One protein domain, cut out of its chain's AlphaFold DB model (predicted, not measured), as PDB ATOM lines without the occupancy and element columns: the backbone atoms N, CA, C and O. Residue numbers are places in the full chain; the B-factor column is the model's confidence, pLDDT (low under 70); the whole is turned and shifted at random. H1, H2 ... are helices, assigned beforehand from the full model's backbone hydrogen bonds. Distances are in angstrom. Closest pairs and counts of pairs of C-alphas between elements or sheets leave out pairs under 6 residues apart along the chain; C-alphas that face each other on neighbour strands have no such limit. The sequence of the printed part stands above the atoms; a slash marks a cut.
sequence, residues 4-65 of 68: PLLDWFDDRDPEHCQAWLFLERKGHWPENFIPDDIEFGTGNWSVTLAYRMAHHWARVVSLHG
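Overview. This is residues 4 to 65 of the 68 residues of an uncharacterized protein of viral metagenome (UniProt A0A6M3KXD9). One long helix, H3, makes the long axis of an elongated model; tiny H1 packs on its first turns, the longer H2 is set crosswise near its middle, and a long loop, residues 27 to 44, runs from the end of H2 to the start of H3. The last stretch of H3 sticks out with Gly 65, as residues 58 to 65 stand free of a compact body. The printed part has 62 residues with three named helices, in the order H1, H2, H3, and no named strand; the class is all helix. It is only just compact, close to loose, with a radius of gyration of the C-alphas of 12.3 A and spans of 39 by 22 by 18 A.

Arrangement. H1, residues 5 to 8, touches H3, residues 45 to 64, which meets it with residues 45 to 49 alone; their closest C-alphas, those of Leu 6 and Trp 45, are 6.9 A apart. H1 and H2, residues 14 to 26, are apart. H2 is close to H3 but not clearly touching; their closest C-alphas, those of Cys 17 and Met 53, are 7.9 A apart. H2 and H3 run opposite ways at a steep tilt of 56 degrees. In H2 and H3 every O i to N i+4 pair is within hydrogen-bond range; H1 is too short for such a pair, and its one O i to N i+3 pair is within range.

Along the chain. H1 begins at C-alpha 5, (-22.269, -30.637, -41.324), and spans 5.1 A. H2 begins at C-alpha 14, (-10.705, -34.060, -52.627), and spans 18.1 A. H3 spans 28.6 A and ends at C-alpha 64, (-12.675, -25.302, -68.252).

Size, cuts and confidence. The C-alphas farthest apart, those of Asp 36 and Gly 65, are 39.6 A apart. The printed part has no cut. The link from H1 to H2 is tight; that from H2 to H3 is long, 18 residues. Mean pLDDT of the printed part is 90.7; residue 42 and residues 63 to 65 are under 70.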
ATOM      1  N   PRO A   4     -22.145 -27.428 -37.672       93.12
ATOM      2  CA  PRO A   4     -23.086 -27.988 -38.636       93.12
ATOM      3  C   PRO A   4     -22.362 -28.689 -39.793       93.12
ATOM      4  O   PRO A   4     -21.425 -28.133 -40.368       93.12
ATOM      5  N   LEU A   5     -22.840 -29.869 -40.205       94.50
ATOM      6  CA  LEU A   5     -22.269 -30.637 -41.324       94.50
ATOM      7  C   LEU A   5     -22.089 -29.788 -42.585       94.50
ATOM      8  O   LEU A   5     -21.087 -29.914 -43.279       94.50
ATOM      9  N   LEU A   6     -23.065 -28.933 -42.895       93.81
ATOM     10  CA  LEU A   6     -23.025 -28.096 -44.090       93.81
ATOM     11  C   LEU A   6     -21.951 -27.004 -44.011       93.81
ATOM     12  O   LEU A   6     -21.470 -26.584 -45.056       93.81
ATOM     13  N   ASP A   7     -21.552 -26.576 -42.819       94.19
ATOM     14  CA  ASP A   7     -20.474 -25.600 -42.652       94.19
ATOM     15  C   ASP A   7     -19.104 -26.289 -42.663       94.19
ATOM     16  O   ASP A   7     -18.138 -25.741 -43.187       94.19
ATOM     17  N   TRP A   8     -19.032 -27.510 -42.126       95.69
ATOM     18  CA  TRP A   8     -17.812 -28.317 -42.096       95.69
ATOM     19  C   TRP A   8     -17.465 -28.953 -43.449       95.69
ATOM     20  O   TRP A   8     -16.293 -29.066 -43.800       95.69
ATOM     21  N   PHE A   9     -18.462 -29.386 -44.224       95.81
ATOM     22  CA  PHE A   9     -18.220 -30.098 -45.474       95.81
ATOM     23  C   PHE A   9     -17.749 -29.150 -46.590       95.81
ATOM     24  O   PHE A   9     -18.488 -28.245 -46.997       95.81
ATOM     25  N   ASP A  10     -16.558 -29.401 -47.145       95.81
ATOM     26  CA  ASP A  10     -15.998 -28.655 -48.277       95.81
ATOM     27  C   ASP A  10     -16.125 -29.439 -49.596       95.81
ATOM     28  O   ASP A  10     -15.497 -30.473 -49.802       95.81
ATOM     29  N   ASP A  11     -16.921 -28.917 -50.531       93.38
ATOM     30  CA  ASP A  11     -17.129 -29.467 -51.879       93.38
ATOM     31  C   ASP A  11     -15.940 -29.242 -52.834       93.38
ATOM     32  O   ASP A  11     -16.029 -29.548 -54.023       93.38
ATOM     33  N   ARG A  12     -14.832 -28.690 -52.332       91.00
ATOM     34  CA  ARG A  12     -13.574 -28.477 -53.063       91.00
ATOM     35  C   ARG A  12     -12.426 -29.314 -52.513       91.00
ATOM     36  O   ARG A  12     -11.391 -29.404 -53.173       91.00
ATOM     37  N   ASP A  13     -12.596 -29.904 -51.332       95.12
ATOM     38  CA  ASP A  13     -11.619 -30.809 -50.744       95.12
ATOM     39  C   ASP A  13     -11.755 -32.200 -51.400       95.12
ATOM     40  O   ASP A  13     -12.829 -32.814 -51.339       95.12
ATOM     41  N   PRO A  14     -10.690 -32.726 -52.040       93.81
ATOM     42  CA  PRO A  14     -10.705 -34.060 -52.627       93.81
ATOM     43  C   PRO A  14     -11.103 -35.176 -51.651       93.81
ATOM     44  O   PRO A  14     -11.765 -36.121 -52.081       93.81
ATOM     45  N   GLU A  15     -10.733 -35.091 -50.371       97.00
ATOM     46  CA  GLU A  15     -11.062 -36.106 -49.363       97.00
ATOM     47  C   GLU A  15     -12.568 -36.122 -49.078       97.00
ATOM     48  O   GLU A  15     -13.212 -37.173 -49.129       97.00
ATOM     49  N   HIS A  16     -13.163 -34.942 -48.907       96.62
ATOM     50  CA  HIS A  16     -14.606 -34.790 -48.730       96.62
ATOM     51  C   HIS A  16     -15.383 -35.255 -49.968       96.62
ATOM     52  O   HIS A  16     -16.375 -35.981 -49.855       96.62
ATOM     53  N   CYS A  17     -14.899 -34.915 -51.166       95.75
ATOM     54  CA  CYS A  17     -15.477 -35.388 -52.424       95.75
ATOM     55  C   CYS A  17     -15.434 -36.922 -52.532       95.75
ATOM     56  O   CYS A  17     -16.411 -37.554 -52.940       95.75
ATOM     57  N   GLN A  18     -14.313 -37.543 -52.158       96.75
ATOM     58  CA  GLN A  18     -14.172 -38.999 -52.162       96.75
ATOM     59  C   GLN A  18     -15.099 -39.664 -51.143       96.75
ATOM     60  O   GLN A  18     -15.720 -40.682 -51.466       96.75
ATOM     61  N   ALA A  19     -15.237 -39.082 -49.951       97.56
ATOM     62  CA  ALA A  19     -16.159 -39.557 -48.929       97.56
ATOM     63  C   ALA A  19     -17.625 -39.458 -49.381       97.56
ATOM     64  O   ALA A  19     -18.392 -40.396 -49.162       97.56
ATOM     65  N   TRP A  20     -18.004 -38.387 -50.090       96.56
ATOM     66  CA  TRP A  20     -19.326 -38.269 -50.718       96.56
ATOM     67  C   TRP A  20     -19.573 -39.374 -51.750       96.56
ATOM     68  O   TRP A  20     -20.579 -40.078 -51.689       96.56
ATOM     69  N   LEU A  21     -18.625 -39.601 -52.663       95.81
ATOM     70  CA  LEU A  21     -18.735 -40.673 -53.659       95.81
ATOM     71  C   LEU A  21     -18.776 -42.068 -53.013       95.81
ATOM     72  O   LEU A  21     -19.376 -42.998 -53.557       95.81
ATOM     73  N   PHE A  22     -18.111 -42.249 -51.870       97.94
ATOM     74  CA  PHE A  22     -18.219 -43.468 -51.076       97.94
ATOM     75  C   PHE A  22     -19.636 -43.624 -50.509       97.94
ATOM     76  O   PHE A  22     -20.236 -44.684 -50.701       97.94
ATOM     77  N   LEU A  23     -20.180 -42.570 -49.891       96.62
ATOM     78  CA  LEU A  23     -21.547 -42.530 -49.370       96.62
ATOM     79  C   LEU A  23     -22.573 -42.883 -50.452       96.62
ATOM     80  O   LEU A  23     -23.408 -43.752 -50.219       96.62
ATOM     81  N   GLU A  24     -22.485 -42.289 -51.644       94.81
ATOM     82  CA  GLU A  24     -23.398 -42.589 -52.758       94.81
ATOM     83  C   GLU A  24     -23.357 -44.065 -53.176       94.81
ATOM     84  O   GLU A  24     -24.390 -44.662 -53.477       94.81
ATOM     85  N   ARG A  25     -22.169 -44.684 -53.176       96.81
ATOM     86  CA  ARG A  25     -21.999 -46.091 -53.578       96.81
ATOM     87  C   ARG A  25     -22.373 -47.094 -52.492       96.81
ATOM     88  O   ARG A  25     -22.702 -48.233 -52.822       96.81
ATOM     89  N   LYS A  26     -22.213 -46.736 -51.218       97.62
ATOM     90  CA  LYS A  26     -22.311 -47.673 -50.084       97.62
ATOM     91  C   LYS A  26     -23.518 -47.434 -49.187       97.62
ATOM     92  O   LYS A  26     -23.890 -48.332 -48.440       97.62
ATOM     93  N   GLY A  27     -24.139 -46.261 -49.266       96.00
ATOM     94  CA  GLY A  27     -25.256 -45.862 -48.411       96.00
ATOM     95  C   GLY A  27     -24.847 -45.438 -46.998       96.00
ATOM     96  O   GLY A  27     -25.721 -45.202 -46.171       96.00
ATOM     97  N   HIS A  28     -23.546 -45.329 -46.706       95.38
ATOM     98  CA  HIS A  28     -23.024 -44.829 -45.433       95.38
ATOM     99  C   HIS A  28     -21.686 -44.098 -45.625       95.38
ATOM    100  O   HIS A  28     -20.974 -44.345 -46.598       95.38
ATOM    101  N   TRP A  29     -21.339 -43.210 -44.693       96.06
ATOM    102  CA  TRP A  29     -20.043 -42.525 -44.685       96.06
ATOM    103  C   TRP A  29     -18.890 -43.505 -44.414       96.06
ATOM    104  O   TRP A  29     -19.115 -44.537 -43.771       96.06
ATOM    105  N   PRO A  30     -17.659 -43.209 -44.873       98.00
ATOM    106  CA  PRO A  30     -16.484 -43.952 -44.434       98.00
ATOM    107  C   PRO A  30     -16.342 -43.908 -42.906       98.00
ATOM    108  O   PRO A  30     -16.746 -42.938 -42.261       98.00
ATOM    109  N   GLU A  31     -15.762 -44.957 -42.326       96.38
ATOM    110  CA  GLU A  31     -15.520 -45.015 -40.882       96.38
ATOM    111  C   GLU A  31     -14.637 -43.845 -40.429       96.38
ATOM    112  O   GLU A  31     -13.635 -43.537 -41.072       96.38
ATOM    113  N   ASN A  32     -15.012 -43.206 -39.316       95.31
ATOM    114  CA  ASN A  32     -14.304 -42.074 -38.701       95.31
ATOM    115  C   ASN A  32     -14.104 -40.841 -39.605       95.31
ATOM    116  O   ASN A  32     -13.328 -39.957 -39.254       95.31
ATOM    117  N   PHE A  33     -14.783 -40.760 -40.756       97.25
ATOM    118  CA  PHE A  33     -14.663 -39.602 -41.647       97.25
ATOM    119  C   PHE A  33     -15.304 -38.344 -41.052       97.25
ATOM    120  O   PHE A  33     -14.753 -37.257 -41.173       97.25
ATOM    121  N   ILE A  34     -16.471 -38.489 -40.422       95.81
ATOM    122  CA  ILE A  34     -17.176 -37.378 -39.780       95.81
ATOM    123  C   ILE A  34     -16.772 -37.342 -38.306       95.81
ATOM    124  O   ILE A  34     -17.038 -38.320 -37.607       95.81
ATOM    125  N   PRO A  35     -16.154 -36.248 -37.829       96.12
ATOM    126  CA  PRO A  35     -15.852 -36.067 -36.415       96.12
ATOM    127  C   PRO A  35     -17.108 -36.062 -35.533       96.12
ATOM    128  O   PRO A  35     -18.178 -35.620 -35.954       96.12
ATOM    129  N   ASP A  36     -16.962 -36.499 -34.282       94.56
ATOM    130  CA  ASP A  36     -18.074 -36.627 -33.326       94.56
ATOM    131  C   ASP A  36     -18.747 -35.288 -32.967       94.56
ATOM    132  O   ASP A  36     -19.881 -35.270 -32.487       94.56
ATOM    133  N   ASP A  37     -18.066 -34.157 -33.171       95.25
ATOM    134  CA  ASP A  37     -18.588 -32.813 -32.914       95.25
ATOM    135  C   ASP A  37     -19.356 -32.212 -34.105       95.25
ATOM    136  O   ASP A  37     -19.856 -31.083 -34.010       95.25
ATOM    137  N   ILE A  38     -19.485 -32.958 -35.209       95.12
ATOM    138  CA  ILE A  38     -20.278 -32.551 -36.368       95.12
ATOM    139  C   ILE A  38     -21.745 -32.924 -36.184       95.12
ATOM    140  O   ILE A  38     -22.118 -34.087 -36.029       95.12
ATOM    141  N   GLU A  39     -22.609 -31.920 -36.295       93.06
ATOM    142  CA  GLU A  39     -24.051 -32.103 -36.213       93.06
ATOM    143  C   GLU A  39     -24.699 -32.157 -37.594       93.06
ATOM    144  O   GLU A  39     -24.614 -31.236 -38.415       93.06
ATOM    145  N   PHE A  40     -25.446 -33.232 -37.826       89.69
ATOM    146  CA  PHE A  40     -26.389 -33.305 -38.929       89.69
ATOM    147  C   PHE A  40     -27.583 -32.412 -38.589       89.69
ATOM    148  O   PHE A  40     -28.447 -32.791 -37.800       89.69
ATOM    149  N   GLY A  41     -27.616 -31.209 -39.166       79.31
ATOM    150  CA  GLY A  41     -28.727 -30.271 -38.988       79.31
ATOM    151  C   GLY A  41     -30.097 -30.886 -39.317       79.31
ATOM    152  O   GLY A  41     -30.207 -31.933 -39.963       79.31
ATOM    153  N   THR A  42     -31.171 -30.225 -38.882       68.38
ATOM    154  CA  THR A  42     -32.544 -30.726 -39.036       68.38
ATOM    155  C   THR A  42     -32.978 -30.783 -40.505       68.38
ATOM    156  O   THR A  42     -33.382 -29.771 -41.072       68.38
ATOM    157  N   GLY A  43     -32.947 -31.988 -41.082       73.81
ATOM    158  CA  GLY A  43     -33.541 -32.344 -42.375       73.81
ATOM    159  C   GLY A  43     -32.807 -31.806 -43.612       73.81
ATOM    160  O   GLY A  43     -32.359 -30.670 -43.655       73.81
ATOM    161  N   ASN A  44     -32.736 -32.624 -44.667       87.94
ATOM    162  CA  ASN A  44     -32.266 -32.264 -46.018       87.94
ATOM    163  C   ASN A  44     -30.760 -32.007 -46.214       87.94
ATOM    164  O   ASN A  44     -30.370 -31.589 -47.304       87.94
ATOM    165  N   TRP A  45     -29.901 -32.314 -45.236       91.94
ATOM    166  CA  TRP A  45     -28.443 -32.156 -45.383       91.94
ATOM    167  C   TRP A  45     -27.898 -32.831 -46.651       91.94
ATOM    168  O   TRP A  45     -27.077 -32.255 -47.360       91.94
ATOM    169  N   SER A  46     -28.400 -34.025 -46.979       92.31
ATOM    170  CA  SER A  46     -27.944 -34.811 -48.127       92.31
ATOM    171  C   SER A  46     -28.308 -34.148 -49.449       92.31
ATOM    172  O   SER A  46     -27.489 -34.094 -50.361       92.31
ATOM    173  N   VAL A  47     -29.509 -33.574 -49.534       93.56
ATOM    174  CA  VAL A  47     -29.968 -32.816 -50.701       93.56
ATOM    175  C   VAL A  47     -29.111 -31.566 -50.883       93.56
ATOM    176  O   VAL A  47     -28.661 -31.283 -51.992       93.56
ATOM    177  N   THR A  48     -28.825 -30.838 -49.802       93.31
ATOM    178  CA  THR A  48     -27.981 -29.641 -49.868       93.31
ATOM    179  C   THR A  48     -26.549 -29.966 -50.296       93.31
ATOM    180  O   THR A  48     -26.007 -29.266 -51.151       93.31
ATOM    181  N   LEU A  49     -25.944 -31.034 -49.761       94.44
ATOM    182  CA  LEU A  49     -24.615 -31.477 -50.193       94.44
ATOM    183  C   LEU A  49     -24.608 -31.902 -51.666       94.44
ATOM    184  O   LEU A  49     -23.739 -31.455 -52.411       94.44
ATOM    185  N   ALA A  50     -25.610 -32.661 -52.118       94.12
ATOM    186  CA  ALA A  50     -25.736 -33.048 -53.524       94.12
ATOM    187  C   ALA A  50     -25.809 -31.824 -54.457       94.12
ATOM    188  O   ALA A  50     -25.123 -31.779 -55.479       94.12
ATOM    189  N   TYR A  51     -26.581 -30.793 -54.088       94.81
ATOM    190  CA  TYR A  51     -26.637 -29.540 -54.850       94.81
ATOM    191  C   TYR A  51     -25.293 -28.808 -54.887       94.81
ATOM    192  O   TYR A  51     -24.919 -28.302 -55.946       94.81
ATOM    193  N   ARG A  52     -24.557 -28.751 -53.768       93.88
ATOM    194  CA  ARG A  52     -23.221 -28.131 -53.723       93.88
ATOM    195  C   ARG A  52     -22.232 -28.866 -54.621       93.88
ATOM    196  O   ARG A  52     -21.622 -28.232 -55.477       93.88
ATOM    197  N   MET A  53     -22.170 -30.194 -54.512       94.44
ATOM    198  CA  MET A  53     -21.328 -31.047 -55.358       94.44
ATOM    199  C   MET A  53     -21.640 -30.859 -56.848       94.44
ATOM    200  O   MET A  53     -20.737 -30.633 -57.657       94.44
ATOM    201  N   ALA A  54     -22.925 -30.877 -57.221       92.75
ATOM    202  CA  ALA A  54     -23.354 -30.657 -58.601       92.75
ATOM    203  C   ALA A  54     -22.995 -29.249 -59.104       92.75
ATOM    204  O   ALA A  54     -22.523 -29.095 -60.232       92.75
ATOM    205  N   HIS A  55     -23.185 -28.220 -58.275       91.56
ATOM    206  CA  HIS A  55     -22.831 -26.845 -58.617       91.56
ATOM    207  C   HIS A  55     -21.319 -26.676 -58.804       91.56
ATOM    208  O   HIS A  55     -20.887 -26.033 -59.765       91.56
ATOM    209  N   HIS A  56     -20.511 -27.274 -57.925       88.50
ATOM    210  CA  HIS A  56     -19.058 -27.275 -58.049       88.50
ATOM    211  C   HIS A  56     -18.617 -27.937 -59.355       88.50
ATOM    212  O   HIS A  56     -17.913 -27.314 -60.154       88.50
ATOM    213  N   TRP A  57     -19.104 -29.149 -59.627       87.12
ATOM    214  CA  TRP A  57     -18.799 -29.863 -60.864       87.12
ATOM    215  C   TRP A  57     -19.210 -29.060 -62.103       87.12
ATOM    216  O   TRP A  57     -18.404 -28.866 -63.013       87.12
ATOM    217  N   ALA A  58     -20.428 -28.508 -62.116       86.38
ATOM    218  CA  ALA A  58     -20.915 -27.685 -63.218       86.38
ATOM    219  C   ALA A  58     -20.021 -26.462 -63.457       86.38
ATOM    220  O   ALA A  58     -19.755 -26.128 -64.611       86.38
ATOM    221  N   ARG A  59     -19.510 -25.813 -62.402       84.88
ATOM    222  CA  ARG A  59     -18.540 -24.715 -62.535       84.88
ATOM    223  C   ARG A  59     -17.216 -25.190 -63.113       84.88
ATOM    224  O   ARG A  59     -16.702 -24.527 -64.008       84.88
ATOM    225  N   VAL A  60     -16.676 -26.312 -62.641       82.62
ATOM    226  CA  VAL A  60     -15.419 -26.868 -63.163       82.62
ATOM    227  C   VAL A  60     -15.546 -27.161 -64.659       82.62
ATOM    228  O   VAL A  60     -14.720 -26.682 -65.434       82.62
ATOM    229  N   VAL A  61     -16.615 -27.848 -65.073       75.62
ATOM    230  CA  VAL A  61     -16.868 -28.201 -66.479       75.62
ATOM    231  C   VAL A  61     -17.168 -26.972 -67.337       75.62
ATOM    232  O   VAL A  61     -16.608 -26.834 -68.424       75.62
ATOM    233  N   SER A  62     -18.012 -26.054 -66.854       72.56
ATOM    234  CA  SER A  62     -18.418 -24.863 -67.620       72.56
ATOM    235  C   SER A  62     -17.279 -23.859 -67.796       72.56
ATOM    236  O   SER A  62     -17.215 -23.193 -68.823       72.56
ATOM    237  N   LEU A  63     -16.381 -23.739 -66.811       64.00
ATOM    238  CA  LEU A  63     -15.262 -22.795 -66.866       64.00
ATOM    239  C   LEU A  63     -14.032 -23.359 -67.587       64.00
ATOM    240  O   LEU A  63     -13.245 -22.576 -68.112       64.00
ATOM    241  N   HIS A  64     -13.865 -24.684 -67.650       58.84
ATOM    242  CA  HIS A  64     -12.675 -25.302 -68.252       58.84
ATOM    243  C   HIS A  64     -12.945 -26.062 -69.558       58.84
ATOM    244  O   HIS A  64     -12.015 -26.624 -70.134       58.84
ATOM    245  N   GLY A  65     -14.182 -26.070 -70.071       54.69
ATOM    246  CA  GLY A  65     -14.524 -26.563 -71.416       54.69
ATOM    247  C   GLY A  65     -14.265 -28.055 -71.670       54.69
ATOM    248  O   GLY A  65     -14.507 -28.540 -72.773       54.69
TER     249      GLY A  65